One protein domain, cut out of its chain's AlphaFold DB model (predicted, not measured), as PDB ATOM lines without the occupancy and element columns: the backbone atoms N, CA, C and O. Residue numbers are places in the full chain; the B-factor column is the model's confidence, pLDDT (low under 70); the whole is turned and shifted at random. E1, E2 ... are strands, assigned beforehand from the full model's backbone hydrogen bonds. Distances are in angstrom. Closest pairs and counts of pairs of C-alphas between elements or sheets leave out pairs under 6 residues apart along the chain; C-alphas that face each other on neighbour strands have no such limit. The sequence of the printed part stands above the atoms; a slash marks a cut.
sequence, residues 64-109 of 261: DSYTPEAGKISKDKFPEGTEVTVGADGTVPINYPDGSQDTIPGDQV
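Overview. This is residues 64 to 109 of the 261 residues of the protein "Putative secreted protein" of Lactobacillus saerimneri 30a (UniProt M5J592). Little regular structure: a small two-stranded hairpin, E1 and E2, with a long loop, residues 64 to 91, that first runs over one face of it and then turns down along E1, where residues 83 to 84 pair with E1. The printed part has 46 residues with two named strands, E1 then E2, antiparallel, and no named helix. The class is all strand, with only 8 residues in named elements. It is compact, with a radius of gyration of the C-alphas of 10.1 A and spans of 26 by 18 by 17 A.

Arrangement. Residues 83 to 84 pair antiparallel with residues 94 to 95 of E1, residues 92 to 95. E1 and E2, residues 101 to 104, form a hairpin with a tight link, their directions 165 degrees apart. C-alphas 93 and 103 face each other at 4.3 A. N 92 and O 104, 2.9 A apart, are within hydrogen-bond range.

Along the chain. E1 begins at C-alpha 92 (29.974, 47.199, 27.786) and measures 9.9 A. E2 measures 10.5 A and ends at C-alpha 104 (29.381, 52.150, 27.746).

Size, cuts and confidence. The C-alphas farthest apart, Ser 65 and Ala 88, are 27.1 A apart. The printed part has no cut. Residues 69 to 75 have pLDDT under 70.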
ATOM      1  N   ASP A  64      25.838  56.190  14.940       83.06
ATOM      2  CA  ASP A  64      25.421  57.602  14.929       83.06
ATOM      3  C   ASP A  64      23.914  57.785  15.221       83.06
ATOM      4  O   ASP A  64      23.476  58.867  15.608       83.06
ATOM      5  N   SER A  65      23.110  56.732  15.038       77.44
ATOM      6  CA  SER A  65      21.665  56.719  15.309       77.44
ATOM      7  C   SER A  65      21.304  56.109  16.668       77.44
ATOM      8  O   SER A  65      20.152  56.215  17.094       77.44
ATOM      9  N   TYR A  66      22.260  55.476  17.355       77.38
ATOM     10  CA  TYR A  66      22.045  54.775  18.619       77.38
ATOM     11  C   TYR A  66      23.064  55.239  19.655       77.38
ATOM     12  O   TYR A  66      24.185  54.766  19.669       77.38
ATOM     13  N   THR A  67      22.666  56.103  20.587       74.88
ATOM     14  CA  THR A  67      23.510  56.417  21.750       74.88
ATOM     15  C   THR A  67      23.097  55.531  22.924       74.88
ATOM     16  O   THR A  67      21.976  55.672  23.425       74.88
ATOM     17  N   PRO A  68      23.943  54.588  23.364       71.81
ATOM     18  CA  PRO A  68      23.599  53.706  24.466       71.81
ATOM     19  C   PRO A  68      23.678  54.458  25.806       71.81
ATOM     20  O   PRO A  68      24.675  55.103  26.116       71.81
ATOM     21  N   GLU A  69      22.625  54.363  26.622       68.44
ATOM     22  CA  GLU A  69      22.592  54.918  27.982       68.44
ATOM     23  C   GLU A  69      22.762  53.805  29.022       68.44
ATOM     24  O   GLU A  69      22.091  52.763  28.964       68.44
ATOM     25  N   ALA A  70      23.613  54.051  30.020       63.66
ATOM     26  CA  ALA A  70      23.753  53.163  31.165       63.66
ATOM     27  C   ALA A  70      22.403  52.957  31.885       63.66
ATOM     28  O   ALA A  70      21.580  53.867  32.005       63.66
ATOM     29  N   GLY A  71      22.138  51.723  32.325       61.09
ATOM     30  CA  GLY A  71      20.897  51.353  33.021       61.09
ATOM     31  C   GLY A  71      19.652  51.158  32.138       61.09
ATOM     32  O   GLY A  71      18.624  50.718  32.649       61.09
ATOM     33  N   LYS A  72      19.718  51.420  30.822       59.06
ATOM     34  CA  LYS A  72      18.595  51.234  29.874       59.06
ATOM     35  C   LYS A  72      18.951  50.380  28.656       59.06
ATOM     36  O   LYS A  72      18.397  50.575  27.573       59.06
ATOM     37  N   ILE A  73      19.862  49.423  28.811       60.16
ATOM     38  CA  ILE A  73      20.212  48.519  27.714       60.16
ATOM     39  C   ILE A  73      19.075  47.509  27.540       60.16
ATOM     40  O   ILE A  73      18.899  46.599  28.349       60.16
ATOM     41  N   SER A  74      18.275  47.679  26.493       61.00
ATOM     42  CA  SER A  74      17.235  46.724  26.102       61.00
ATOM     43  C   SER A  74      17.542  46.252  24.684       61.00
ATOM     44  O   SER A  74      17.673  47.065  23.771       61.00
ATOM     45  N   LYS A  75      17.749  44.938  24.511       61.31
ATOM     46  CA  LYS A  75      18.243  44.350  23.252       61.31
ATOM     47  C   LYS A  75      17.291  44.581  22.070       61.31
ATOM     48  O   LYS A  75      17.734  44.637  20.934       61.31
ATOM     49  N   ASP A  76      16.010  44.768  22.361       71.12
ATOM     50  CA  ASP A  76      14.930  45.123  21.437       71.12
ATOM     51  C   ASP A  76      15.034  46.542  20.859       71.12
ATOM     52  O   ASP A  76      14.383  46.838  19.860       71.12
ATOM     53  N   LYS A  77      15.851  47.419  21.453       76.00
ATOM     54  CA  LYS A  77      16.093  48.774  20.933       76.00
ATOM     55  C   LYS A  77      17.243  48.854  19.933       76.00
ATOM     56  O   LYS A  77      17.426  49.904  19.324       76.00
ATOM     57  N   PHE A  78      18.009  47.779  19.776       84.25
ATOM     58  CA  PHE A  78      19.124  47.714  18.840       84.25
ATOM     59  C   PHE A  78      18.713  47.009  17.544       84.25
ATOM     60  O   PHE A  78      17.809  46.168  17.565       84.25
ATOM     61  N   PRO A  79      19.367  47.322  16.411       85.81
ATOM     62  CA  PRO A  79      19.119  46.611  15.167       85.81
ATOM     63  C   PRO A  79      19.465  45.123  15.320       85.81
ATOM     64  O   PRO A  79      20.349  44.740  16.096       85.81
ATOM     65  N   GLU A  80      18.754  44.271  14.582       88.06
ATOM     66  CA  GLU A  80      18.998  42.828  14.589       88.06
ATOM     67  C   GLU A  80      20.452  42.519  14.199       88.06
ATOM     68  O   GLU A  80      21.009  43.148  13.306       88.06
ATOM     69  N   GLY A  81      21.079  41.566  14.894       86.81
ATOM     70  CA  GLY A  81      22.499  41.242  14.722       86.81
ATOM     71  C   GLY A  81      23.455  42.066  15.591       86.81
ATOM     72  O   GLY A  81      24.648  41.786  15.584       86.81
ATOM     73  N   THR A  82      22.958  43.028  16.377       90.81
ATOM     74  CA  THR A  82      23.790  43.742  17.359       90.81
ATOM     75  C   THR A  82      24.270  42.801  18.465       90.81
ATOM     76  O   THR A  82      23.477  42.107  19.122       90.81
ATOM     77  N   GLU A  83      25.576  42.816  18.718       90.81
ATOM     78  CA  GLU A  83      26.205  42.092  19.817       90.81
ATOM     79  C   GLU A  83      26.512  43.038  20.975       90.81
ATOM     80  O   GLU A  83      27.089  44.104  20.796       90.81
ATOM     81  N   VAL A  84      26.137  42.622  22.184       88.25
ATOM     82  CA  VAL A  84      26.411  43.350  23.426       88.25
ATOM     83  C   VAL A  84      27.111  42.385  24.363       88.25
ATOM     84  O   VAL A  84      26.595  41.291  24.615       88.25
ATOM     85  N   THR A  85      28.278  42.769  24.866       87.75
ATOM     86  CA  THR A  85      29.065  41.945  25.796       87.75
ATOM     87  C   THR A  85      29.424  42.742  27.043       87.75
ATOM     88  O   THR A  85      29.275  43.958  27.059       87.75
ATOM     89  N   VAL A  86      29.852  42.062  28.107       87.62
ATOM     90  CA  VAL A  86      30.295  42.707  29.350       87.62
ATOM     91  C   VAL A  86      31.745  42.308  29.596       87.62
ATOM     92  O   VAL A  86      32.052  41.122  29.730       87.62
ATOM     93  N   GLY A  87      32.628  43.301  29.614       82.62
ATOM     94  CA  GLY A  87      34.040  43.167  29.940       82.62
ATOM     95  C   GLY A  87      34.264  42.892  31.427       82.62
ATOM     96  O   GLY A  87      33.404  43.143  32.271       82.62
ATOM     97  N   ALA A  88      35.444  42.369  31.764       81.94
ATOM     98  CA  ALA A  88      35.814  42.056  33.150       81.94
ATOM     99  C   ALA A  88      35.932  43.304  34.047       81.94
ATOM    100  O   ALA A  88      35.791  43.209  35.263       81.94
ATOM    101  N   ASP A  89      36.182  44.461  33.441       78.44
ATOM    102  CA  ASP A  89      36.222  45.793  34.048       78.44
ATOM    103  C   ASP A  89      34.836  46.465  34.116       78.44
ATOM    104  O   ASP A  89      34.727  47.618  34.524       78.44
ATOM    105  N   GLY A  90      33.773  45.762  33.710       79.94
ATOM    106  CA  GLY A  90      32.411  46.291  33.646       79.94
ATOM    107  C   GLY A  90      32.098  47.077  32.372       79.94
ATOM    108  O   GLY A  90      30.946  47.458  32.181       79.94
ATOM    109  N   THR A  91      33.076  47.295  31.486       85.38
ATOM    110  CA  THR A  91      32.871  47.981  30.204       85.38
ATOM    111  C   THR A  91      31.921  47.180  29.313       85.38
ATOM    112  O   THR A  91      32.048  45.962  29.195       85.38
ATOM    113  N   VAL A  92      30.972  47.845  28.653       89.69
ATOM    114  CA  VAL A  92      29.974  47.199  27.786       89.69
ATOM    115  C   VAL A  92      30.174  47.650  26.339       89.69
ATOM    116  O   VAL A  92      29.642  48.695  25.950       89.69
ATOM    117  N   PRO A  93      30.942  46.908  25.523       90.81
ATOM    118  CA  PRO A  93      31.048  47.192  24.102       90.81
ATOM    119  C   PRO A  93      29.815  46.682  23.347       90.81
ATOM    120  O   PRO A  93      29.262  45.613  23.645       90.81
ATOM    121  N   ILE A  94      29.408  47.466  22.353       91.38
ATOM    122  CA  ILE A  94      28.260  47.230  21.482       91.38
ATOM    123  C   ILE A  94      28.781  47.210  20.047       91.38
ATOM    124  O   ILE A  94      29.299  48.213  19.562       91.38
ATOM    125  N   ASN A  95      28.650  46.065  19.381       92.69
ATOM    126  CA  ASN A  95      29.054  45.883  17.990       92.69
ATOM    127  C   ASN A  95      27.812  45.843  17.107       92.69
ATOM    128  O   ASN A  95      26.956  44.969  17.279       92.69
ATOM    129  N   TYR A  96      27.730  46.770  16.160       92.62
ATOM    130  CA  TYR A  96      26.636  46.835  15.202       92.62
ATOM    131  C   TYR A  96      26.946  45.979  13.958       92.62
ATOM    132  O   TYR A  96      28.116  45.794  13.610       92.62
ATOM    133  N   PRO A  97      25.918  45.467  13.253       90.69
ATOM    134  CA  PRO A  97      26.102  44.650  12.048       90.69
ATOM    135  C   PRO A  97      26.868  45.342  10.914       90.69
ATOM    136  O   PRO A  97      27.483  44.662  10.100       90.69
ATOM    137  N   ASP A  98      26.831  46.678  10.859       89.31
ATOM    138  CA  ASP A  98      27.546  47.485   9.863       89.31
ATOM    139  C   ASP A  98      29.033  47.705  10.198       89.31
ATOM    140  O   ASP A  98      29.721  48.490   9.540       89.31
ATOM    141  N   GLY A  99      29.519  47.046  11.254       88.00
ATOM    142  CA  GLY A  99      30.881  47.156  11.760       88.00
ATOM    143  C   GLY A  99      31.146  48.402  12.606       88.00
ATOM    144  O   GLY A  99      32.250  48.535  13.135       88.00
ATOM    145  N   SER A 100      30.174  49.310  12.765       91.94
ATOM    146  CA  SER A 100      30.294  50.409  13.725       91.94
ATOM    147  C   SER A 100      30.231  49.884  15.164       91.94
ATOM    148  O   SER A 100      29.781  48.763  15.422       91.94
ATOM    149  N   GLN A 101      30.741  50.668  16.116       91.12
ATOM    150  CA  GLN A 101      30.861  50.255  17.513       91.12
ATOM    151  C   GLN A 101      30.566  51.417  18.456       91.12
ATOM    152  O   GLN A 101      30.953  52.548  18.173       91.12
ATOM    153  N   ASP A 102      29.977  51.087  19.602       91.38
ATOM    154  CA  ASP A 102      29.866  51.963  20.765       91.38
ATOM    155  C   ASP A 102      30.363  51.256  22.024       91.38
ATOM    156  O   ASP A 102      30.594  50.044  22.059       91.38
ATOM    157  N   THR A 103      30.570  52.018  23.091       89.56
ATOM    158  CA  THR A 103      30.996  51.474  24.379       89.56
ATOM    159  C   THR A 103      30.368  52.265  25.509       89.56
ATOM    160  O   THR A 103      30.486  53.488  25.543       89.56
ATOM    161  N   ILE A 104      29.741  51.564  26.456       84.06
ATOM    162  CA  ILE A 104      29.381  52.150  27.746       84.06
ATOM    163  C   ILE A 104      30.532  51.869  28.722       84.06
ATOM    164  O   ILE A 104      30.840  50.699  28.976       84.06
ATOM    165  N   PRO A 105      31.179  52.913  29.261       82.88
ATOM    166  CA  PRO A 105      32.203  52.776  30.291       82.88
ATOM    167  C   PRO A 105      31.697  52.032  31.535       82.88
ATOM    168  O   PRO A 105      30.559  52.228  31.966       82.88
ATOM    169  N   GLY A 106      32.542  51.175  32.116       80.19
ATOM    170  CA  GLY A 106      32.154  50.337  33.254       80.19
ATOM    171  C   GLY A 106      31.762  51.116  34.510       80.19
ATOM    172  O   GLY A 106      30.854  50.693  35.217       80.19
ATOM    173  N   ASP A 107      32.352  52.288  34.738       77.75
ATOM    174  CA  ASP A 107      32.012  53.195  35.846       77.75
ATOM    175  C   ASP A 107      30.576  53.747  35.775       77.75
ATOM    176  O   ASP A 107      30.038  54.190  36.787       77.75
ATOM    177  N   GLN A 108      29.924  53.677  34.611       77.12
ATOM    178  CA  GLN A 108      28.506  54.013  34.460       77.12
ATOM    179  C   GLN A 108      27.577  52.821  34.728       77.12
ATOM    180  O   GLN A 108      26.376  53.004  34.922       77.12
ATOM    181  N   VAL A 109      28.100  51.593  34.694       71.94
ATOM    182  CA  VAL A 109      27.311  50.350  34.757       71.94
ATOM    183  C   VAL A 109      27.448  49.662  36.111       71.94
ATOM    184  O   VAL A 109      26.493  49.053  36.594       71.94
TER     185      VAL A 109